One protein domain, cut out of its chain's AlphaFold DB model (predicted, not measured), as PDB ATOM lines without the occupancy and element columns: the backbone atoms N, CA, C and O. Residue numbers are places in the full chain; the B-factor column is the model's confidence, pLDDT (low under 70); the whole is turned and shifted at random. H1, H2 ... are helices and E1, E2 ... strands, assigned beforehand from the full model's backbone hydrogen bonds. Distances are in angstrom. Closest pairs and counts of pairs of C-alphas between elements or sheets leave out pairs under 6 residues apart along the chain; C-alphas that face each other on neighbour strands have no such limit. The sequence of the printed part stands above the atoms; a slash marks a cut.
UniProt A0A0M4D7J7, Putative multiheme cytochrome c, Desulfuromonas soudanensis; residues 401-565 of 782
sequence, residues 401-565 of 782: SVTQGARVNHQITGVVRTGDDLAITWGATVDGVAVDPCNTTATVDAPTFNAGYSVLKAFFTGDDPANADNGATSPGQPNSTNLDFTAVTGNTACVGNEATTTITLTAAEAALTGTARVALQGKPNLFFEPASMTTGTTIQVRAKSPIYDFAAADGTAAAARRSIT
ATOM      1  N   SER A 401       4.237  -0.706 -43.370       92.88
ATOM      2  CA  SER A 401       5.619  -1.152 -43.547       92.88
ATOM      3  C   SER A 401       6.489  -0.110 -44.260       92.88
ATOM      4  O   SER A 401       7.687  -0.078 -43.991       92.88
ATOM      5  N   VAL A 402       5.924   0.778 -45.099       92.75
ATOM      6  CA  VAL A 402       6.659   1.940 -45.649       92.75
ATOM      7  C   VAL A 402       6.875   2.985 -44.563       92.75
ATOM      8  O   VAL A 402       8.006   3.392 -44.317       92.75
ATOM      9  N   THR A 403       5.801   3.410 -43.894       93.75
ATOM     10  CA  THR A 403       5.866   4.536 -42.948       93.75
ATOM     11  C   THR A 403       6.722   4.205 -41.729       93.75
ATOM     12  O   THR A 403       7.532   5.027 -41.311       93.75
ATOM     13  N   GLN A 404       6.623   2.982 -41.200       95.50
ATOM     14  CA  GLN A 404       7.504   2.510 -40.129       95.50
ATOM     15  C   GLN A 404       8.917   2.201 -40.635       95.50
ATOM     16  O   GLN A 404       9.884   2.368 -39.898       95.50
ATOM     17  N   GLY A 405       9.060   1.785 -41.897       94.12
ATOM     18  CA  GLY A 405      10.356   1.547 -42.530       94.12
ATOM     19  C   GLY A 405      11.202   2.811 -42.647       94.12
ATOM     20  O   GLY A 405      12.386   2.777 -42.331       94.12
ATOM     21  N   ALA A 406      10.572   3.940 -42.982       94.56
ATOM     22  CA  ALA A 406      11.219   5.249 -43.074       94.56
ATOM     23  C   ALA A 406      11.827   5.738 -41.744       94.56
ATOM     24  O   ALA A 406      12.732   6.572 -41.755       94.56
ATOM     25  N   ARG A 407      11.361   5.207 -40.606       96.88
ATOM     26  CA  ARG A 407      11.928   5.489 -39.277       96.88
ATOM     27  C   ARG A 407      13.250   4.760 -39.050       96.88
ATOM     28  O   ARG A 407      14.063   5.220 -38.256       96.88
ATOM     29  N   VAL A 408      13.465   3.623 -39.717       96.62
ATOM     30  CA  VAL A 408      14.622   2.746 -39.508       96.62
ATOM     31  C   VAL A 408      15.700   3.032 -40.551       96.62
ATOM     32  O   VAL A 408      15.505   2.822 -41.745       96.62
ATOM     33  N   ASN A 409      16.885   3.428 -40.093       95.81
ATOM     34  CA  ASN A 409      18.061   3.586 -40.945       95.81
ATOM     35  C   ASN A 409      19.194   2.685 -40.449       95.81
ATOM     36  O   ASN A 409      19.744   2.920 -39.373       95.81
ATOM     37  N   HIS A 410      19.549   1.676 -41.242       93.06
ATOM     38  CA  HIS A 410      20.705   0.808 -41.018       93.06
ATOM     39  C   HIS A 410      21.800   1.052 -42.054       93.06
ATOM     40  O   HIS A 410      21.513   1.352 -43.209       93.06
ATOM     41  N   GLN A 411      23.057   0.965 -41.628       95.88
ATOM     42  CA  GLN A 411      24.221   1.346 -42.426       95.88
ATOM     43  C   GLN A 411      25.385   0.400 -42.147       95.88
ATOM     44  O   GLN A 411      25.647   0.065 -40.992       95.88
ATOM     45  N   ILE A 412      26.102   0.011 -43.200       97.69
ATOM     46  CA  ILE A 412      27.403  -0.653 -43.086       97.69
ATOM     47  C   ILE A 412      28.454   0.453 -42.977       97.69
ATOM     48  O   ILE A 412      28.511   1.341 -43.825       97.69
ATOM     49  N   THR A 413      29.254   0.433 -41.916       95.94
ATOM     50  CA  THR A 413      30.224   1.489 -41.591       95.94
ATOM     51  C   THR A 413      31.652   1.106 -41.960       95.94
ATOM     52  O   THR A 413      32.481   1.991 -42.177       95.94
ATOM     53  N   GLY A 414      31.945  -0.189 -42.088       95.62
ATOM     54  CA  GLY A 414      33.270  -0.649 -42.476       95.62
ATOM     55  C   GLY A 414      33.332  -2.127 -42.831       95.62
ATOM     56  O   GLY A 414      32.483  -2.927 -42.441       95.62
ATOM     57  N   VAL A 415      34.385  -2.471 -43.563       97.62
ATOM     58  CA  VAL A 415      34.801  -3.841 -43.848       97.62
ATOM     59  C   VAL A 415      36.285  -3.951 -43.504       97.62
ATOM     60  O   VAL A 415      37.057  -3.030 -43.753       97.62
ATOM     61  N   VAL A 416      36.690  -5.065 -42.904       96.12
ATOM     62  CA  VAL A 416      38.098  -5.385 -42.648       96.12
ATOM     63  C   VAL A 416      38.361  -6.805 -43.119       96.12
ATOM     64  O   VAL A 416      37.684  -7.733 -42.677       96.12
ATOM     65  N   ARG A 417      39.362  -6.990 -43.987       95.69
ATOM     66  CA  ARG A 417      39.802  -8.320 -44.421       95.69
ATOM     67  C   ARG A 417      40.972  -8.803 -43.565       95.69
ATOM     68  O   ARG A 417      41.978  -8.112 -43.437       95.69
ATOM     69  N   THR A 418      40.860 -10.004 -42.999       95.88
ATOM     70  CA  THR A 418      41.949 -10.693 -42.284       95.88
ATOM     71  C   THR A 418      42.110 -12.100 -42.847       95.88
ATOM     72  O   THR A 418      41.327 -12.993 -42.539       95.88
ATOM     73  N   GLY A 419      43.128 -12.308 -43.686       94.06
ATOM     74  CA  GLY A 419      43.236 -13.546 -44.462       94.06
ATOM     75  C   GLY A 419      42.037 -13.687 -45.401       94.06
ATOM     76  O   GLY A 419      41.794 -12.802 -46.225       94.06
ATOM     77  N   ASP A 420      41.275 -14.764 -45.237       95.19
ATOM     78  CA  ASP A 420      40.072 -15.037 -46.033       95.19
ATOM     79  C   ASP A 420      38.780 -14.595 -45.331       95.19
ATOM     80  O   ASP A 420      37.701 -14.722 -45.900       95.19
ATOM     81  N   ASP A 421      38.867 -14.034 -44.123       96.19
ATOM     82  CA  ASP A 421      37.699 -13.556 -43.385       96.19
ATOM     83  C   ASP A 421      37.448 -12.065 -43.634       96.19
ATOM     84  O   ASP A 421      38.362 -11.237 -43.582       96.19
ATOM     85  N   LEU A 422      36.180 -11.713 -43.852       97.31
ATOM     86  CA  LEU A 422      35.669 -10.347 -43.873       97.31
ATOM     87  C   LEU A 422      34.891 -10.073 -42.589       97.31
ATOM     88  O   LEU A 422      33.841 -10.672 -42.363       97.31
ATOM     89  N   ALA A 423      35.368  -9.132 -41.782       97.19
ATOM     90  CA  ALA A 423      34.611  -8.553 -40.681       97.19
ATOM     91  C   ALA A 423      33.853  -7.318 -41.187       97.19
ATOM     92  O   ALA A 423      34.468  -6.346 -41.624       97.19
ATOM     93  N   ILE A 424      32.523  -7.370 -41.151       98.06
ATOM     94  CA  ILE A 424      31.626  -6.328 -41.659       98.06
ATOM     95  C   ILE A 424      30.965  -5.641 -40.473       98.06
ATOM     96  O   ILE A 424      30.196  -6.265 -39.741       98.06
ATOM     97  N   THR A 425      31.242  -4.356 -40.306       97.81
ATOM     98  CA  THR A 425      30.713  -3.536 -39.219       97.81
ATOM     99  C   THR A 425      29.487  -2.766 -39.695       97.81
ATOM    100  O   THR A 425      29.523  -2.122 -40.745       97.81
ATOM    101  N   TRP A 426      28.388  -2.836 -38.946       97.94
ATOM    102  CA  TRP A 426      27.138  -2.163 -39.291       97.94
ATOM    103  C   TRP A 426      26.316  -1.795 -38.054       97.94
ATOM    104  O   TRP A 426      26.395  -2.441 -37.013       97.94
ATOM    105  N   GLY A 427      25.505  -0.749 -38.169       97.38
ATOM    106  CA  GLY A 427      24.639  -0.262 -37.097       97.38
ATOM    107  C   GLY A 427      23.262   0.131 -37.615       97.38
ATOM    108  O   GLY A 427      23.034   0.198 -38.826       97.38
ATOM    109  N   ALA A 428      22.339   0.396 -36.695       97.38
ATOM    110  CA  ALA A 428      20.993   0.844 -37.023       97.38
ATOM    111  C   ALA A 428      20.520   1.962 -36.092       97.38
ATOM    112  O   ALA A 428      20.952   2.079 -34.945       97.38
ATOM    113  N   THR A 429      19.605   2.776 -36.603       97.81
ATOM    114  CA  THR A 429      18.921   3.837 -35.867       97.81
ATOM    115  C   THR A 429      17.418   3.775 -36.110       97.81
ATOM    116  O   THR A 429      16.993   3.365 -37.192       97.81
ATOM    117  N   VAL A 430      16.631   4.205 -35.124       98.19
ATOM    118  CA  VAL A 430      15.205   4.521 -35.267       98.19
ATOM    119  C   VAL A 430      15.004   5.987 -34.926       98.19
ATOM    120  O   VAL A 430      15.419   6.422 -33.855       98.19
ATOM    121  N   ASP A 431      14.438   6.760 -35.851       97.38
ATOM    122  CA  ASP A 431      14.230   8.207 -35.695       97.38
ATOM    123  C   ASP A 431      15.519   8.949 -35.269       97.38
ATOM    124  O   ASP A 431      15.513   9.892 -34.478       97.38
ATOM    125  N   GLY A 432      16.664   8.483 -35.785       97.06
ATOM    126  CA  GLY A 432      17.999   9.011 -35.486       97.06
ATOM    127  C   GLY A 432      18.639   8.507 -34.183       97.06
ATOM    128  O   GLY A 432      19.790   8.847 -33.910       97.06
ATOM    129  N   VAL A 433      17.952   7.679 -33.393       97.75
ATOM    130  CA  VAL A 433      18.475   7.095 -32.146       97.75
ATOM    131  C   VAL A 433      19.071   5.717 -32.417       97.75
ATOM    132  O   VAL A 433      18.408   4.863 -32.996       97.75
ATOM    133  N   ALA A 434      20.318   5.483 -31.999       97.50
ATOM    134  CA  ALA A 434      20.995   4.196 -32.179       97.50
ATOM    135  C   ALA A 434      20.295   3.058 -31.419       97.50
ATOM    136  O   ALA A 434      19.943   3.214 -30.250       97.50
ATOM    137  N   VAL A 435      20.158   1.905 -32.076       96.94
ATOM    138  CA  VAL A 435      19.521   0.696 -31.532       96.94
ATOM    139  C   VAL A 435      20.466  -0.499 -31.610       96.94
ATOM    140  O   VAL A 435      21.336  -0.545 -32.474       96.94
ATOM    141  N   ASP A 436      20.287  -1.472 -30.717       95.75
ATOM    142  CA  ASP A 436      21.064  -2.714 -30.716       95.75
ATOM    143  C   ASP A 436      20.616  -3.645 -31.859       95.75
ATOM    144  O   ASP A 436      19.480  -4.132 -31.828       95.75
ATOM    145  N   PRO A 437      21.477  -3.957 -32.847       95.25
ATOM    146  CA  PRO A 437      21.104  -4.864 -33.927       95.25
ATOM    147  C   PRO A 437      20.860  -6.315 -33.476       95.25
ATOM    148  O   PRO A 437      20.197  -7.072 -34.184       95.25
ATOM    149  N   CYS A 438      21.360  -6.706 -32.298       93.50
ATOM    150  CA  CYS A 438      21.149  -8.030 -31.708       93.50
ATOM    151  C   CYS A 438      19.880  -8.110 -30.849       93.50
ATOM    152  O   CYS A 438      19.615  -9.148 -30.234       93.50
ATOM    153  N   ASN A 439      19.079  -7.042 -30.801       94.44
ATOM    154  CA  ASN A 439      17.820  -7.040 -30.078       94.44
ATOM    155  C   ASN A 439      16.911  -8.202 -30.532       94.44
ATOM    156  O   ASN A 439      16.717  -8.455 -31.724       94.44
ATOM    157  N   THR A 440      16.334  -8.909 -29.560       93.38
ATOM    158  CA  THR A 440      15.501 -10.101 -29.788       93.38
ATOM    159  C   THR A 440      14.007  -9.827 -29.660       93.38
ATOM    160  O   THR A 440      13.205 -10.683 -30.031       93.38
ATOM    161  N   THR A 441      13.620  -8.651 -29.157       95.31
ATOM    162  CA  THR A 441      12.218  -8.277 -28.934       95.31
ATOM    163  C   THR A 441      11.897  -6.979 -29.660       95.31
ATOM    164  O   THR A 441      12.398  -5.920 -29.288       95.31
ATOM    165  N   ALA A 442      11.042  -7.043 -30.679       96.50
ATOM    166  CA  ALA A 442      10.616  -5.852 -31.402       96.50
ATOM    167  C   ALA A 442       9.756  -4.959 -30.492       96.50
ATOM    168  O   ALA A 442       8.812  -5.431 -29.860       96.50
ATOM    169  N   THR A 443      10.069  -3.669 -30.448       97.06
ATOM    170  CA  THR A 443       9.245  -2.623 -29.825       97.06
ATOM    171  C   THR A 443       8.986  -1.510 -30.841       97.06
ATOM    172  O   THR A 443       9.471  -1.590 -31.971       97.06
ATOM    173  N   VAL A 444       8.222  -0.483 -30.460       95.88
ATOM    174  CA  VAL A 444       7.940   0.671 -31.333       95.88
ATOM    175  C   VAL A 444       9.197   1.453 -31.726       95.88
ATOM    176  O   VAL A 444       9.200   2.074 -32.786       95.88
ATOM    177  N   ASP A 445      10.258   1.373 -30.913       96.44
ATOM    178  CA  ASP A 445      11.500   2.144 -31.079       96.44
ATOM    179  C   ASP A 445      12.761   1.262 -31.153       96.44
ATOM    180  O   ASP A 445      13.869   1.770 -31.296       96.44
ATOM    181  N   ALA A 446      12.620  -0.064 -31.062       95.62
ATOM    182  CA  ALA A 446      13.736  -1.009 -31.126       95.62
ATOM    183  C   ALA A 446      13.380  -2.212 -32.019       95.62
ATOM    184  O   ALA A 446      12.618  -3.082 -31.587       95.62
ATOM    185  N   PRO A 447      13.905  -2.282 -33.254       96.38
ATOM    186  CA  PRO A 447      13.619  -3.361 -34.185       96.38
ATOM    187  C   PRO A 447      14.426  -4.626 -33.872       96.38
ATOM    188  O   PRO A 447      15.370  -4.594 -33.083       96.38
ATOM    189  N   THR A 448      14.078  -5.741 -34.518       95.94
ATOM    190  CA  THR A 448      14.909  -6.957 -34.548       95.94
ATOM    191  C   THR A 448      15.416  -7.251 -35.959       95.94
ATOM    192  O   THR A 448      14.721  -7.000 -36.947       95.94
ATOM    193  N   PHE A 449      16.622  -7.821 -36.043       94.50
ATOM    194  CA  PHE A 449      17.310  -8.174 -37.298       94.50
ATOM    195  C   PHE A 449      17.656  -9.672 -37.386       94.50
ATOM    196  O   PHE A 449      18.302 -10.127 -38.325       94.50
ATOM    197  N   ASN A 450      17.219 -10.466 -36.409       88.44
ATOM    198  CA  ASN A 450      17.638 -11.853 -36.206       88.44
ATOM    199  C   ASN A 450      16.951 -12.891 -37.116       88.44
ATOM    200  O   ASN A 450      17.173 -14.087 -36.944       88.44
ATOM    201  N   ALA A 451      16.119 -12.466 -38.071       86.88
ATOM    202  CA  ALA A 451      15.392 -13.363 -38.965       86.88
ATOM    203  C   ALA A 451      15.406 -12.858 -40.413       86.88
ATOM    204  O   ALA A 451      15.077 -11.705 -40.681       86.88
ATOM    205  N   GLY A 452      15.743 -13.742 -41.358       86.31
ATOM    206  CA  GLY A 452      15.680 -13.448 -42.794       86.31
ATOM    207  C   GLY A 452      16.762 -12.496 -43.314       86.31
ATOM    208  O   GLY A 452      16.600 -11.953 -44.407       86.31
ATOM    209  N   TYR A 453      17.842 -12.303 -42.548       92.81
ATOM    210  CA  TYR A 453      18.977 -11.460 -42.918       92.81
ATOM    211  C   TYR A 453      20.152 -12.262 -43.479       92.81
ATOM    212  O   TYR A 453      20.529 -13.311 -42.948       92.81
ATOM    213  N   SER A 454      20.773 -11.733 -44.531       94.69
ATOM    214  CA  SER A 454      22.018 -12.266 -45.087       94.69
ATOM    215  C   SER A 454      22.895 -11.147 -45.651       94.69
ATOM    216  O   SER A 454      22.398 -10.092 -46.050       94.69
ATOM    217  N   VAL A 455      24.195 -11.411 -45.762       96.38
ATOM    218  CA  VAL A 455      25.137 -10.575 -46.512       96.38
ATOM    219  C   VAL A 455      25.234 -11.086 -47.945       96.38
ATOM    220  O   VAL A 455      25.445 -12.280 -48.150       96.38
ATOM    221  N   LEU A 456      25.096 -10.201 -48.931       95.94
ATOM    222  CA  LEU A 456      25.483 -10.453 -50.323       95.94
ATOM    223  C   LEU A 456      26.913  -9.972 -50.568       95.94
ATOM    224  O   LEU A 456      27.288  -8.924 -50.049       95.94
ATOM    225  N   LYS A 457      27.667 -10.693 -51.400       96.75
ATOM    226  CA  LYS A 457      29.008 -10.324 -51.877       96.75
ATOM    227  C   LYS A 457      28.999 -10.252 -53.401       96.75
ATOM    228  O   LYS A 457      28.703 -11.257 -54.049       96.75
ATOM    229  N   ALA A 458      29.322  -9.091 -53.958       96.94
ATOM    230  CA  ALA A 458      29.466  -8.902 -55.397       96.94
ATOM    231  C   ALA A 458      30.854  -8.365 -55.750       96.94
ATOM    232  O   ALA A 458      31.438  -7.596 -54.989       96.94
ATOM    233  N   PHE A 459      31.355  -8.747 -56.921       96.94
ATOM    234  CA  PHE A 459      32.693  -8.397 -57.400       96.94
ATOM    235  C   PHE A 459      32.602  -7.687 -58.747       96.94
ATOM    236  O   PHE A 459      31.778  -8.042 -59.599       96.94
ATOM    237  N   PHE A 460      33.410  -6.643 -58.910       97.38
ATOM    238  CA  PHE A 460      33.290  -5.709 -60.019       97.38
ATOM    239  C   PHE A 460      34.262  -6.039 -61.144       97.38
ATOM    240  O   PHE A 460      35.398  -6.448 -60.916       97.38
ATOM    241  N   THR A 461      33.824  -5.752 -62.364       94.75
ATOM    242  CA  THR A 461      34.673  -5.637 -63.546       94.75
ATOM    243  C   THR A 461      34.464  -4.228 -64.086       94.75
ATOM    244  O   THR A 461      33.343  -3.833 -64.393       94.75
ATOM    245  N   GLY A 462      35.521  -3.414 -64.126       92.81
ATOM    246  CA  GLY A 462      35.352  -1.970 -64.314       92.81
ATOM    247  C   GLY A 462      34.610  -1.343 -63.128       92.81
ATOM    248  O   GLY A 462      35.030  -1.502 -61.985       92.81
ATOM    249  N   ASP A 463      33.515  -0.637 -63.404       94.81
ATOM    250  CA  ASP A 463      32.675   0.032 -62.400       94.81
ATOM    251  C   ASP A 463      31.284  -0.625 -62.266       94.81
ATOM    252  O   ASP A 463      30.363  -0.054 -61.689       94.81
ATOM    253  N   ASP A 464      31.089  -1.829 -62.812       96.19
ATOM    254  CA  ASP A 464      29.861  -2.613 -62.640       96.19
ATOM    255  C   ASP A 464      30.158  -3.962 -61.976       96.19
ATOM    256  O   ASP A 464      31.183  -4.580 -62.277       96.19
ATOM    257  N   PRO A 465      29.259  -4.477 -61.116       96.44
ATOM    258  CA  PRO A 465      29.303  -5.874 -60.721       96.44
ATOM    259  C   PRO A 465      29.253  -6.756 -61.966       96.44
ATOM    260  O   PRO A 465      28.399  -6.560 -62.824       96.44
ATOM    261  N   ALA A 466      30.143  -7.732 -62.052       96.06
ATOM    262  CA  ALA A 466      30.054  -8.801 -63.044       96.06
ATOM    263  C   ALA A 466      30.061 -10.170 -62.371       96.06
ATOM    264  O   ALA A 466      29.588 -11.130 -62.961       96.06
ATOM    265  N   ASN A 467      30.555 -10.259 -61.128       96.56
ATOM    266  CA  ASN A 467      30.662 -11.506 -60.376       96.56
ATOM    267  C   ASN A 467      31.428 -12.597 -61.145       96.56
ATOM    268  O   ASN A 467      31.117 -13.776 -61.009       96.56
ATOM    269  N   ALA A 468      32.403 -12.189 -61.961       94.50
ATOM    270  CA  ALA A 468      33.273 -13.113 -62.669       94.50
ATOM    271  C   ALA A 468      34.201 -13.835 -61.681       94.50
ATOM    272  O   ALA A 468      34.626 -13.242 -60.685       94.50
ATOM    273  N   ASP A 469      34.477 -15.111 -61.948       94.56
ATOM    274  CA  ASP A 469      35.405 -15.968 -61.198       94.56
ATOM    275  C   ASP A 469      35.107 -16.081 -59.687       94.56
ATOM    276  O   ASP A 469      35.975 -16.428 -58.886       94.56
ATOM    277  N   ASN A 470      33.873 -15.801 -59.252       94.06
ATOM    278  CA  ASN A 470      33.487 -15.874 -57.838       94.06
ATOM    279  C   ASN A 470      33.027 -17.283 -57.396       94.06
ATOM    280  O   ASN A 470      32.618 -17.466 -56.242       94.06
ATOM    281  N   GLY A 471      33.055 -18.265 -58.305       92.69
ATOM    282  CA  GLY A 471      32.609 -19.639 -58.075       92.69
ATOM    283  C   GLY A 471      31.090 -19.847 -58.076       92.69
ATOM    284  O   GLY A 471      30.626 -20.898 -57.628       92.69
ATOM    285  N   ALA A 472      30.293 -18.871 -58.526       91.38
ATOM    286  CA  ALA A 472      28.849 -19.030 -58.666       91.38
ATOM    287  C   ALA A 472      28.491 -19.954 -59.843       91.38
ATOM    288  O   ALA A 472      29.048 -19.877 -60.929       91.38
ATOM    289  N   THR A 473      27.480 -20.800 -59.667       89.56
ATOM    290  CA  THR A 473      27.032 -21.741 -60.711       89.56
ATOM    291  C   THR A 473      26.061 -21.127 -61.723       89.56
ATOM    292  O   THR A 473      25.513 -21.834 -62.566       89.56
ATOM    293  N   SER A 474      25.778 -19.828 -61.611       92.31
ATOM    294  CA  SER A 474      24.857 -19.098 -62.484       92.31
ATOM    295  C   SER A 474      25.532 -17.832 -63.012       92.31
ATOM    296  O   SER A 474      26.172 -17.142 -62.212       92.31
ATOM    297  N   PRO A 475      25.339 -17.485 -64.298       94.12
ATOM    298  CA  PRO A 475      25.975 -16.318 -64.903       94.12
ATOM    299  C   PRO A 475      25.715 -15.032 -64.111       94.12
ATOM    300  O   PRO A 475      24.567 -14.698 -63.786       94.12
ATOM    301  N   GLY A 476      26.789 -14.315 -63.786       95.06
ATOM    302  CA  GLY A 476      26.737 -12.998 -63.155       95.06
ATOM    303  C   GLY A 476      26.122 -12.948 -61.751       95.06
ATOM    304  O   GLY A 476      25.774 -11.858 -61.294       95.06
ATOM    305  N   GLN A 477      25.953 -14.068 -61.037       94.75
ATOM    306  CA  GLN A 477      25.278 -14.068 -59.730       94.75
ATOM    307  C   GLN A 477      26.227 -13.851 -58.533       94.75
ATOM    308  O   GLN A 477      27.319 -14.417 -58.497       94.75
ATOM    309  N   PRO A 478      25.819 -13.062 -57.518       95.38
ATOM    310  CA  PRO A 478      26.593 -12.874 -56.298       95.38
ATOM    311  C   PRO A 478      26.394 -14.046 -55.332       95.38
ATOM    312  O   PRO A 478      25.361 -14.719 -55.343       95.38
ATOM    313  N   ASN A 479      27.346 -14.223 -54.419       94.31
ATOM    314  CA  ASN A 479      27.223 -15.183 -53.324       94.31
ATOM    315  C   ASN A 479      26.571 -14.537 -52.097       94.31
ATOM    316  O   ASN A 479      26.601 -13.317 -51.919       94.31
ATOM    317  N   SER A 480      25.996 -15.362 -51.220       93.88
ATOM    318  CA  SER A 480      25.334 -14.889 -50.000       93.88
ATOM    319  C   SER A 480      25.669 -15.731 -48.774       93.88
ATOM    320  O   SER A 480      25.913 -16.932 -48.888       93.88
ATOM    321  N   THR A 481      25.649 -15.110 -47.596       95.62
ATOM    322  CA  THR A 481      25.865 -15.779 -46.308       95.62
ATOM    323  C   THR A 481      24.843 -15.279 -45.294       95.62
ATOM    324  O   THR A 481      24.736 -14.075 -45.068       95.62
ATOM    325  N   ASN A 482      24.071 -16.187 -44.693       95.50
ATOM    326  CA  ASN A 482      23.087 -15.832 -43.668       95.50
ATOM    327  C   ASN A 482      23.771 -15.257 -42.423       95.50
ATOM    328  O   ASN A 482      24.869 -15.683 -42.058       95.50
ATOM    329  N   LEU A 483      23.102 -14.315 -41.760       95.06
ATOM    330  CA  LEU A 483      23.518 -13.868 -40.437       95.06
ATOM    331  C   LEU A 483      23.068 -14.894 -39.393       95.06
ATOM    332  O   LEU A 483      21.940 -15.383 -39.429       95.06
ATOM    333  N   ASP A 484      23.951 -15.180 -38.446       94.88
ATOM    334  CA  ASP A 484      23.696 -16.003 -37.274       94.88
ATOM    335  C   ASP A 484      24.040 -15.198 -36.018       94.88
ATOM    336  O   ASP A 484      25.207 -14.929 -35.726       94.88
ATOM    337  N   PHE A 485      22.994 -14.813 -35.289       93.44
ATOM    338  CA  PHE A 485      23.067 -14.043 -34.047       93.44
ATOM    339  C   PHE A 485      23.194 -14.940 -32.804       93.44
ATOM    340  O   PHE A 485      23.067 -14.459 -31.675       93.44
ATOM    341  N   THR A 486      23.398 -16.252 -32.970       90.56
ATOM    342  CA  THR A 486      23.577 -17.174 -31.844       90.56
ATOM    343  C   THR A 486      24.800 -16.758 -31.034       90.56
ATOM    344  O   THR A 486      25.918 -16.713 -31.546       90.56
ATOM    345  N   ALA A 487      24.604 -16.459 -29.748       83.19
ATOM    346  CA  ALA A 487      25.682 -15.986 -28.888       83.19
ATOM    347  C   ALA A 487      26.882 -16.953 -28.902       83.19
ATOM    348  O   ALA A 487      26.713 -18.163 -28.749       83.19
ATOM    349  N   VAL A 488      28.096 -16.406 -29.030       78.81
ATOM    350  CA  VAL A 488      29.395 -17.118 -29.025       78.81
ATOM    351  C   VAL A 488      29.685 -17.973 -30.265       78.81
ATOM    352  O   VAL A 488      30.840 -18.031 -30.677       78.81
ATOM    353  N   THR A 489      28.692 -18.637 -30.857       86.38
ATOM    354  CA  THR A 489      28.902 -19.570 -31.984       86.38
ATOM    355  C   THR A 489      28.477 -19.024 -33.340       86.38
ATOM    356  O   THR A 489      28.878 -19.578 -34.359       86.38
ATOM    357  N   GLY A 490      27.643 -17.986 -33.351       92.06
ATOM    358  CA  GLY A 490      27.171 -17.337 -34.562       92.06
ATOM    359  C   GLY A 490      28.230 -16.441 -35.193       92.06
ATOM    360  O   GLY A 490      29.259 -16.123 -34.597       92.06
ATOM    361  N   ASN A 491      27.960 -16.024 -36.424       95.69
ATOM    362  CA  ASN A 491      28.862 -15.174 -37.192       95.69
ATOM    363  C   ASN A 491      28.633 -13.675 -36.958       95.69
ATOM    364  O   ASN A 491      29.358 -12.866 -37.526       95.69
ATOM    365  N   THR A 492      27.626 -13.296 -36.167       96.75
ATOM    366  CA  THR A 492      27.265 -11.904 -35.898       96.75
ATOM    367  C   THR A 492      27.238 -11.637 -34.398       96.75
ATOM    368  O   THR A 492      26.518 -12.298 -33.651       96.75
ATOM    369  N   ALA A 493      28.008 -10.643 -33.958       95.19
ATOM    370  CA  ALA A 493      28.077 -10.208 -32.567       95.19
ATOM    371  C   ALA A 493      27.856  -8.697 -32.468       95.19
ATOM    372  O   ALA A 493      28.317  -7.959 -33.334       95.19
ATOM    373  N   CYS A 494      27.196  -8.234 -31.402       94.12
ATOM    374  CA  CYS A 494      26.934  -6.810 -31.193       94.12
ATOM    375  C   CYS A 494      27.602  -6.279 -29.926       94.12
ATOM    376  O   CYS A 494      27.542  -6.901 -28.863       94.12
ATOM    377  N   VAL A 495      28.223  -5.105 -30.038       94.31
ATOM    378  CA  VAL A 495      28.836  -4.363 -28.935       94.31
ATOM    379  C   VAL A 495      28.528  -2.882 -29.131       94.31
ATOM    380  O   VAL A 495      28.858  -2.308 -30.158       94.31
ATOM    381  N   GLY A 496      27.903  -2.242 -28.138       92.44
ATOM    382  CA  GLY A 496      27.694  -0.789 -28.155       92.44
ATOM    383  C   GLY A 496      26.818  -0.272 -29.305       92.44
ATOM    384  O   GLY A 496      27.161   0.748 -29.893       92.44
ATOM    385  N   ASN A 497      25.695  -0.944 -29.601       95.62
ATOM    386  CA  ASN A 497      24.777  -0.644 -30.719       95.62
ATOM    387  C   ASN A 497      25.382  -0.813 -32.123       95.62
ATOM    388  O   ASN A 497      24.841  -0.312 -33.109       95.62
ATOM    389  N   GLU A 498      26.485  -1.545 -32.223       96.25
ATOM    390  CA  GLU A 498      27.135  -1.876 -33.480       96.25
ATOM    391  C   GLU A 498      27.283  -3.392 -33.585       96.25
ATOM    392  O   GLU A 498      27.666  -4.058 -32.622       96.25
ATOM    393  N   ALA A 499      26.952  -3.944 -34.746       96.75
ATOM    394  CA  ALA A 499      27.136  -5.341 -35.084       96.75
ATOM    395  C   ALA A 499      28.407  -5.525 -35.912       96.75
ATOM    396  O   ALA A 499      28.726  -4.729 -36.792       96.75
ATOM    397  N   THR A 500      29.118  -6.616 -35.652       97.38
ATOM    398  CA  THR A 500      30.180  -7.134 -36.512       97.38
ATOM    399  C   THR A 500      29.771  -8.515 -37.000       97.38
ATOM    400  O   THR A 500      29.571  -9.424 -36.192       97.38
ATOM    401  N   THR A 501      29.642  -8.663 -38.316       97.56
ATOM    402  CA  THR A 501      29.360  -9.931 -38.992       97.56
ATOM    403  C   THR A 501      30.628 -10.423 -39.684       97.56
ATOM    404  O   THR A 501      31.120  -9.766 -40.598       97.56
ATOM    405  N   THR A 502      31.151 -11.575 -39.269       97.38
ATOM    406  CA  THR A 502      32.360 -12.179 -39.845       97.38
ATOM    407  C   THR A 502      31.988 -13.271 -40.840       97.38
ATOM    408  O   THR A 502      31.355 -14.256 -40.469       97.38
ATOM    409  N   ILE A 503      32.387 -13.131 -42.103       96.38
ATOM    410  CA  ILE A 503      32.135 -14.129 -43.151       96.38
ATOM    411  C   ILE A 503      33.442 -14.578 -43.797       96.38
ATOM    412  O   ILE A 503      34.293 -13.752 -44.108       96.38
ATOM    413  N   THR A 504      33.579 -15.875 -44.051       95.81
ATOM    414  CA  THR A 504      34.735 -16.427 -44.767       95.81
ATOM    415  C   THR A 504      34.478 -16.397 -46.274       95.81
ATOM    416  O   THR A 504      33.403 -16.784 -46.748       95.81
ATOM    417  N   LEU A 505      35.454 -15.909 -47.032       95.25
ATOM    418  CA  LEU A 505      35.469 -15.946 -48.488       95.25
ATOM    419  C   LEU A 505      35.743 -17.368 -48.982       95.25
ATOM    420  O   LEU A 505      36.499 -18.125 -48.373       95.25
ATOM    421  N   THR A 506      35.147 -17.744 -50.111       94.88
ATOM    422  CA  THR A 506      35.580 -18.953 -50.822       94.88
ATOM    423  C   THR A 506      36.989 -18.744 -51.384       94.88
ATOM    424  O   THR A 506      37.442 -17.614 -51.552       94.88
ATOM    425  N   ALA A 507      37.687 -19.829 -51.731       94.19
ATOM    426  CA  ALA A 507      39.011 -19.724 -52.349       94.19
ATOM    427  C   ALA A 507      38.993 -18.902 -53.654       94.19
ATOM    428  O   ALA A 507      39.937 -18.164 -53.924       94.19
ATOM    429  N   ALA A 508      37.907 -19.006 -54.430       94.12
ATOM    430  CA  ALA A 508      37.699 -18.226 -55.646       94.12
ATOM    431  C   ALA A 508      37.544 -16.731 -55.318       94.12
ATOM    432  O   ALA A 508      38.299 -15.904 -55.817       94.12
ATOM    433  N   GLU A 509      36.660 -16.393 -54.374       95.56
ATOM    434  CA  GLU A 509      36.452 -15.012 -53.922       95.56
ATOM    435  C   GLU A 509      37.720 -14.384 -53.321       95.56
ATOM    436  O   GLU A 509      38.018 -13.216 -53.562       95.56
ATOM    437  N   ALA A 510      38.485 -15.154 -52.543       95.00
ATOM    438  CA  ALA A 510      39.703 -14.689 -51.889       95.00
ATOM    439  C   ALA A 510      40.819 -14.323 -52.883       95.00
ATOM    440  O   ALA A 510      41.677 -13.500 -52.542       95.00
ATOM    441  N   ALA A 511      40.804 -14.906 -54.087       94.06
ATOM    442  CA  ALA A 511      41.760 -14.635 -55.157       94.06
ATOM    443  C   ALA A 511      41.430 -13.368 -55.969       94.06
ATOM    444  O   ALA A 511      42.294 -12.863 -56.689       94.06
ATOM    445  N   LEU A 512      40.206 -12.843 -55.848       94.12
ATOM    446  CA  LEU A 512      39.764 -11.664 -56.589       94.12
ATOM    447  C   LEU A 512      40.438 -10.384 -56.082       94.12
ATOM    448  O   LEU A 512      40.758 -10.218 -54.902       94.12
ATOM    449  N   THR A 513      40.626  -9.443 -57.005       92.31
ATOM    450  CA  THR A 513      41.207  -8.119 -56.749       92.31
ATOM    451  C   THR A 513      40.294  -7.025 -57.310       92.31
ATOM    452  O   THR A 513      39.302  -7.318 -57.972       92.31
ATOM    453  N   GLY A 514      40.601  -5.755 -57.034       94.19
ATOM    454  CA  GLY A 514      39.771  -4.626 -57.465       94.19
ATOM    455  C   GLY A 514      38.658  -4.297 -56.471       94.19
ATOM    456  O   GLY A 514      38.836  -4.470 -55.267       94.19
ATOM    457  N   THR A 515      37.536  -3.779 -56.968       97.38
ATOM    458  CA  THR A 515      36.398  -3.356 -56.138       97.38
ATOM    459  C   THR A 515      35.433  -4.516 -55.898       97.38
ATOM    460  O   THR A 515      35.099  -5.283 -56.802       97.38
ATOM    461  N   ALA A 516      34.945  -4.623 -54.671       97.38
ATOM    462  CA  ALA A 516      33.876  -5.514 -54.263       97.38
ATOM    463  C   ALA A 516      32.814  -4.730 -53.485       97.38
ATOM    464  O   ALA A 516      33.070  -3.642 -52.972       97.38
ATOM    465  N   ARG A 517      31.613  -5.299 -53.391       97.94
ATOM    466  CA  ARG A 517      30.484  -4.750 -52.640       97.94
ATOM    467  C   ARG A 517      29.931  -5.794 -51.694       97.94
ATOM    468  O   ARG A 517      29.655  -6.921 -52.109       97.94
ATOM    469  N   VAL A 518      29.688  -5.388 -50.453       97.69
ATOM    470  CA  VAL A 518      28.788  -6.110 -49.550       97.69
ATOM    471  C   VAL A 518      27.463  -5.382 -49.427       97.69
ATOM    472  O   VAL A 518      27.406  -4.156 -49.508       97.69
ATOM    473  N   ALA A 519      26.393  -6.138 -49.214       96.81
ATOM    474  CA  ALA A 519      25.088  -5.576 -48.907       96.81
ATOM    475  C   ALA A 519      24.357  -6.403 -47.862       96.81
ATOM    476  O   ALA A 519      24.448  -7.632 -47.871       96.81
ATOM    477  N   LEU A 520      23.599  -5.736 -46.999       94.94
ATOM    478  CA  LEU A 520      22.725  -6.399 -46.040       94.94
ATOM    479  C   LEU A 520      21.319  -6.486 -46.640       94.94
ATOM    480  O   LEU A 520      20.657  -5.465 -46.813       94.94
ATOM    481  N   GLN A 521      20.857  -7.699 -46.948       92.25
ATOM    482  CA  GLN A 521      19.475  -7.940 -47.370       92.25
ATOM    483  C   GLN A 521      18.668  -8.511 -46.197       92.25
ATOM    484  O   GLN A 521      19.146  -9.392 -45.483       92.25
ATOM    485  N   GLY A 522      17.450  -8.015 -45.999       90.75
ATOM    486  CA  GLY A 522      16.543  -8.386 -44.913       90.75
ATOM    487  C   GLY A 522      15.496  -7.302 -44.652       90.75
ATOM    488  O   GLY A 522      15.595  -6.195 -45.178       90.75
ATOM    489  N   LYS A 523      14.485  -7.624 -43.837       91.19
ATOM    490  CA  LYS A 523      13.500  -6.655 -43.329       91.19
ATOM    491  C   LYS A 523      13.536  -6.653 -41.805       91.19
ATOM    492  O   LYS A 523      13.355  -7.725 -41.224       91.19
ATOM    493  N   PRO A 524      13.787  -5.508 -41.142       94.06
ATOM    494  CA  PRO A 524      13.691  -5.452 -39.694       94.06
ATOM    495  C   PRO A 524      12.245  -5.699 -39.270       94.06
ATOM    496  O   PRO A 524      11.313  -5.344 -39.995       94.06
ATOM    497  N   ASN A 525      12.054  -6.271 -38.087       94.62
ATOM    498  CA  ASN A 525      10.734  -6.326 -37.467       94.62
ATOM    499  C   ASN A 525      10.586  -5.174 -36.476       94.62
ATOM    500  O   ASN A 525      11.482  -4.973 -35.659       94.62
ATOM    501  N   LEU A 526       9.465  -4.460 -36.515       95.88
ATOM    502  CA  LEU A 526       9.121  -3.399 -35.567       95.88
ATOM    503  C   LEU A 526       7.734  -3.675 -34.981       95.88
ATOM    504  O   LEU A 526       6.867  -4.221 -35.670       95.88
ATOM    505  N   PHE A 527       7.511  -3.300 -33.722       96.94
ATOM    506  CA  PHE A 527       6.164  -3.328 -33.160       96.94
ATOM    507  C   PHE A 527       5.390  -2.100 -33.640       96.94
ATOM    508  O   PHE A 527       5.875  -0.975 -33.555       96.94
ATOM    509  N   PHE A 528       4.194  -2.322 -34.163       96.56
ATOM    510  CA  PHE A 528       3.295  -1.307 -34.685       96.56
ATOM    511  C   PHE A 528       2.037  -1.273 -33.821       96.56
ATOM    512  O   PHE A 528       1.386  -2.298 -33.635       96.56
ATOM    513  N   GLU A 529       1.704  -0.101 -33.285       95.06
ATOM    514  CA  GLU A 529       0.560   0.104 -32.390       95.06
ATOM    515  C   GLU A 529      -0.017   1.517 -32.597       95.06
ATOM    516  O   GLU A 529       0.233   2.425 -31.801       95.06
ATOM    517  N   PRO A 530      -0.726   1.769 -33.713       92.06
ATOM    518  CA  PRO A 530      -1.408   3.041 -33.918       92.06
ATOM    519  C   PRO A 530      -2.625   3.139 -32.988       92.06
ATOM    520  O   PRO A 530      -3.201   2.130 -32.587       92.06
ATOM    521  N   ALA A 531      -3.072   4.361 -32.691       89.19
ATOM    522  CA  ALA A 531      -4.199   4.598 -31.781       89.19
ATOM    523  C   ALA A 531      -5.528   3.964 -32.248       89.19
ATOM    524  O   ALA A 531      -6.402   3.687 -31.430       89.19
ATOM    525  N   SER A 532      -5.682   3.746 -33.553       86.38
ATOM    526  CA  SER A 532      -6.830   3.087 -34.187       86.38
ATOM    527  C   SER A 532      -6.820   1.560 -34.039       86.38
ATOM    528  O   SER A 532      -7.799   0.911 -34.402       86.38
ATOM    529  N   MET A 533      -5.745   0.964 -33.508       89.62
ATOM    530  CA  MET A 533      -5.606  -0.481 -33.354       89.62
ATOM    531  C   MET A 533      -5.751  -0.913 -31.897       89.62
ATOM    532  O   MET A 533      -5.044  -0.439 -31.015       89.62
ATOM    533  N   THR A 534      -6.643  -1.873 -31.650       86.50
ATOM    534  CA  THR A 534      -6.926  -2.385 -30.298       86.50
ATOM    535  C   THR A 534      -5.745  -3.136 -29.681       86.50
ATOM    536  O   THR A 534      -5.529  -3.054 -28.474       86.50
ATOM    537  N   THR A 535      -4.996  -3.881 -30.500       91.75
ATOM    538  CA  THR A 535      -3.837  -4.669 -30.065       91.75
ATOM    539  C   THR A 535      -2.709  -4.495 -31.066       91.75
ATOM    540  O   THR A 535      -2.861  -4.883 -32.224       91.75
ATOM    541  N   GLY A 536      -1.580  -3.954 -30.603       94.00
ATOM    542  CA  GLY A 536      -0.334  -3.850 -31.359       94.00
ATOM    543  C   GLY A 536       0.106  -5.163 -32.027       94.00
ATOM    544  O   GLY A 536      -0.179  -6.256 -31.534       94.00
ATOM    545  N   THR A 537       0.828  -5.075 -33.144       95.88
ATOM    546  CA  THR A 537       1.345  -6.238 -33.878       95.88
ATOM    547  C   THR A 537       2.768  -6.003 -34.362       95.88
ATOM    548  O   THR A 537       3.187  -4.872 -34.578       95.88
ATOM    549  N   THR A 538       3.539  -7.075 -34.537       95.38
ATOM    550  CA  THR A 538       4.886  -6.981 -35.112       95.38
ATOM    551  C   THR A 538       4.801  -7.082 -36.628       95.38
ATOM    552  O   THR A 538       4.232  -8.039 -37.151       95.38
ATOM    553  N   ILE A 539       5.395  -6.118 -37.327       94.38
ATOM    554  CA  ILE A 539       5.432  -6.077 -38.790       94.38
ATOM    555  C   ILE A 539       6.866  -6.069 -39.304       94.38
ATOM    556  O   ILE A 539       7.768  -5.527 -38.665       94.38
ATOM    557  N   GLN A 540       7.062  -6.622 -40.499       92.25
ATOM    558  CA  GLN A 540       8.281  -6.403 -41.269       92.25
ATOM    559  C   GLN A 540       8.223  -5.014 -41.898       92.25
ATOM    560  O   GLN A 540       7.286  -4.709 -42.635       92.25
ATOM    561  N   VAL A 541       9.221  -4.181 -41.621       92.69
ATOM    562  CA  VAL A 541       9.269  -2.803 -42.118       92.69
ATOM    563  C   VAL A 541      10.229  -2.660 -43.294       92.69
ATOM    564  O   VAL A 541      11.146  -3.461 -43.481       92.69
ATOM    565  N   ARG A 542      10.011  -1.630 -44.108       89.81
ATOM    566  CA  ARG A 542      10.792  -1.344 -45.311       89.81
ATOM    567  C   ARG A 542      11.884  -0.327 -45.031       89.81
ATOM    568  O   ARG A 542      11.776   0.843 -45.375       89.81
ATOM    569  N   ALA A 543      12.925  -0.799 -44.358       91.81
ATOM    570  CA  ALA A 543      14.164  -0.051 -44.199       91.81
ATOM    571  C   ALA A 543      15.049  -0.268 -45.434       91.81
ATOM    572  O   ALA A 543      15.261  -1.412 -45.844       91.81
ATOM    573  N   LYS A 544      15.556   0.818 -46.024       91.62
ATOM    574  CA  LYS A 544      16.426   0.771 -47.208       91.62
ATOM    575  C   LYS A 544      17.686  -0.052 -46.933       91.62
ATOM    576  O   LYS A 544      18.499   0.341 -46.102       91.62
ATOM    577  N   SER A 545      17.891  -1.125 -47.698       93.31
ATOM    578  CA  SER A 545      19.028  -2.036 -47.531       93.31
ATOM    579  C   SER A 545      20.382  -1.336 -47.767       93.31
ATOM    580  O   SER A 545      20.556  -0.696 -48.813       93.31
ATOM    581  N   PRO A 546      21.367  -1.464 -46.857       95.44
ATOM    582  CA  PRO A 546      22.655  -0.802 -46.984       95.44
ATOM    583  C   PRO A 546      23.608  -1.599 -47.872       95.44
ATOM    584  O   PRO A 546      23.573  -2.832 -47.922       95.44
ATOM    585  N   ILE A 547      24.494  -0.862 -48.535       96.25
ATOM    586  CA  ILE A 547      25.589  -1.377 -49.356       96.25
ATOM    587  C   ILE A 547      26.903  -0.733 -48.908       96.25
ATOM    588  O   ILE A 547      26.890   0.361 -48.345       96.25
ATOM    589  N   TYR A 548      28.027  -1.388 -49.177       97.50
ATOM    590  CA  TYR A 548      29.357  -0.840 -48.925       97.50
ATOM    591  C   TYR A 548      30.359  -1.357 -49.953       97.50
ATOM    592  O   TYR A 548      30.496  -2.572 -50.118       97.50
ATOM    593  N   ASP A 549      31.062  -0.431 -50.603       97.75
ATOM    594  CA  ASP A 549      32.095  -0.731 -51.594       97.75
ATOM    595  C   ASP A 549      33.473  -0.729 -50.931       97.75
ATOM    596  O   ASP A 549      33.823   0.182 -50.176       97.75
ATOM    597  N   PHE A 550      34.268  -1.757 -51.213       97.38
ATOM    598  CA  PHE A 550      35.584  -1.965 -50.622       97.38
ATOM    599  C   PHE A 550      36.566  -2.569 -51.628       97.38
ATOM    600  O   PHE A 550      36.176  -3.184 -52.618       97.38
ATOM    601  N   ALA A 551      37.862  -2.406 -51.382       96.44
ATOM    602  CA  ALA A 551      38.905  -3.076 -52.135       96.44
ATOM    603  C   ALA A 551      38.962  -4.552 -51.721       96.44
ATOM    604  O   ALA A 551      39.248  -4.876 -50.568       96.44
ATOM    605  N   ALA A 552      38.738  -5.462 -52.668       94.56
ATOM    606  CA  ALA A 552      38.711  -6.902 -52.424       94.56
ATOM    607  C   ALA A 552      40.009  -7.415 -51.777       94.56
ATOM    608  O   ALA A 552      39.971  -8.345 -50.977       94.56
ATOM    609  N   ALA A 553      41.149  -6.783 -52.076       90.69
ATOM    610  CA  ALA A 553      42.464  -7.195 -51.594       90.69
ATOM    611  C   ALA A 553      42.658  -7.031 -50.074       90.69
ATOM    612  O   ALA A 553      43.341  -7.854 -49.467       90.69
ATOM    613  N   ASP A 554      42.082  -5.995 -49.457       89.38
ATOM    614  CA  ASP A 554      42.387  -5.633 -48.063       89.38
ATOM    615  C   ASP A 554      41.186  -5.149 -47.228       89.38
ATOM    616  O   ASP A 554      41.316  -4.956 -46.018       89.38
ATOM    617  N   GLY A 555      39.997  -5.011 -47.821       92.56
ATOM    618  CA  GLY A 555      38.803  -4.546 -47.114       92.56
ATOM    619  C   GLY A 555      38.681  -3.025 -47.010       92.56
ATOM    620  O   GLY A 555      37.668  -2.546 -46.510       92.56
ATOM    621  N   THR A 556      39.667  -2.248 -47.471       95.31
ATOM    622  CA  THR A 556      39.626  -0.782 -47.355       95.31
ATOM    623  C   THR A 556      38.492  -0.180 -48.183       95.31
ATOM    624  O   THR A 556      38.109  -0.725 -49.213       95.31
ATOM    625  N   ALA A 557      37.933   0.948 -47.739       97.00
ATOM    626  CA  ALA A 557      36.836   1.614 -48.440       97.00
ATOM    627  C   ALA A 557      37.208   1.935 -49.898       97.00
ATOM    628  O   ALA A 557      38.253   2.535 -50.158       97.00
ATOM    629  N   ALA A 558      36.330   1.581 -50.835       96.19
ATOM    630  CA  ALA A 558      36.470   1.927 -52.244       96.19
ATOM    631  C   ALA A 558      35.547   3.094 -52.616       96.19
ATOM    632  O   ALA A 558      34.616   3.446 -51.889       96.19
ATOM    633  N   ALA A 559      35.815   3.712 -53.767       94.19
ATOM    634  CA  ALA A 559      34.889   4.679 -54.336       94.19
ATOM    635  C   ALA A 559      33.563   3.986 -54.674       94.19
ATOM    636  O   ALA A 559      33.561   2.868 -55.189       94.19
ATOM    637  N   ALA A 560      32.453   4.671 -54.400       91.81
ATOM    638  CA  ALA A 560      31.141   4.174 -54.774       91.81
ATOM    639  C   ALA A 560      31.017   4.073 -56.299       91.81
ATOM    640  O   ALA A 560      31.490   4.958 -57.022       91.81
ATOM    641  N   ARG A 561      30.317   3.033 -56.762       93.88
ATOM    642  CA  ARG A 561      29.874   2.904 -58.157       93.88
ATOM    643  C   ARG A 561      29.242   4.201 -58.673       93.88
ATOM    644  O   ARG A 561      28.515   4.875 -57.937       93.88
ATOM    645  N   ARG A 562      29.456   4.531 -59.955       92.19
ATOM    646  CA  ARG A 562      28.812   5.694 -60.591       92.19
ATOM    647  C   ARG A 562      27.293   5.685 -60.381       92.19
ATOM    648  O   ARG A 562      26.627   4.670 -60.583       92.19
ATOM    649  N   SER A 563      26.737   6.841 -60.033       90.38
ATOM    650  CA  SER A 563      25.290   6.999 -59.906       90.38
ATOM    651  C   SER A 563      24.640   7.090 -61.288       90.38
ATOM    652  O   SER A 563      25.103   7.836 -62.151       90.38
ATOM    653  N   ILE A 564      23.583   6.305 -61.508       92.06
ATOM    654  CA  ILE A 564      22.860   6.237 -62.787       92.06
ATOM    655  C   ILE A 564      21.391   6.581 -62.568       92.06
ATOM    656  O   ILE A 564      20.865   7.477 -63.230       92.06
ATOM    657  N   THR A 565      20.750   5.887 -61.628       92.56
ATOM    658  CA  THR A 565      19.344   6.062 -61.265       92.56
ATOM    659  C   THR A 565      19.198   6.504 -59.817       92.56
ATOM    660  O   THR A 565      20.052   6.219 -58.973       92.56
TER     661      THR A 565
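AT A GLANCE: This is residues 401 to 565 of the 782 residues of the protein "Putative multiheme cytochrome c" of Desulfuromonas soudanensis (UniProt A0A0M4D7J7). Two strongly twisted sheets lie face to face as a sandwich, E1 E2 E3 E6 E7 on one side and E5 E4 E8 E11 on the other, their strands crossed at 53 degrees. The small hairpin E9 E10 lies beyond one end of the sandwich, close to H1, while H2 lies at the opposite end. The printed part has 165 residues, with two named helices and eleven named strands in the order H1 E1 E2 E3 E4 E5 E6 E7 H2 E8 E9 E10 E11; the first sheet is branched, and the neighbour pairs in both are antiparallel. The class is mostly strand, with under half of the residues in named elements. The whole is compact, with a radius of gyration of the C-alphas of 17.0 A and spans of 55 by 40 by 29 A.

HOW THE PARTS SIT: H1, residues 401 to 405, is not on either large sheet. E1, residues 408 to 418, E2, residues 421 to 430, and E3, residues 433 to 435, form a meander of two hairpins, each strand the antiparallel neighbour of the one before; N 413 and O 425 are 2.8 A apart, N 435 and O 428 3.0 A. E4, residues 454 to 461, and E5, residues 479 to 482, form a hairpin in the other sheet, with N 455 and O 481 2.8 A apart. E6, residues 492 to 495, and E7, residues 498 to 504, are a hairpin of the first sheet, with N 495 and O 498 2.8 A apart. E3 and E7 lie on one side of E2 and E1 on the other side; N 424 and O 501 are 2.8 A apart. E8, residues 515 to 521, has E4 and E11, residues 547 to 551, as antiparallel neighbours; N 456 and O 519 are 2.9 A apart, N 518 and O 548 2.9 A. Between the sheets, the closest C-alphas of E1 and E11, Ile 412 and Tyr 548, are 6.2 A apart. H2, residues 507 to 511, only grazes the sheet E5 E4 E8 E11, with Glu 509. E9, residues 525 to 528, and E10, residues 537 to 540, form a hairpin with N 528 and O 537 2.8 A apart; the closest C-alphas of H1 and E10, Ser 401 and Gln 540, are 6.3 A apart. In H1 and H2 every O i to N i+4 pair is within hydrogen-bond range.

IN THESE COORDINATES: H1 begins at C-alpha 401 (5.619, -1.152, -43.547). E1 is 30.6 A long, E2 30.0 A, E4 23.3 A, E7 19.9 A and E8 19.6 A. E11 ends at C-alpha 551 (38.905, -3.076, -52.135).

THE WHOLE: The C-alphas farthest apart, Ala 511 and Thr 534, are 56.0 A apart. The printed part has no cut. The links E3 to E4 and E4 to E5 are long. No printed residue is under 70 in pLDDT.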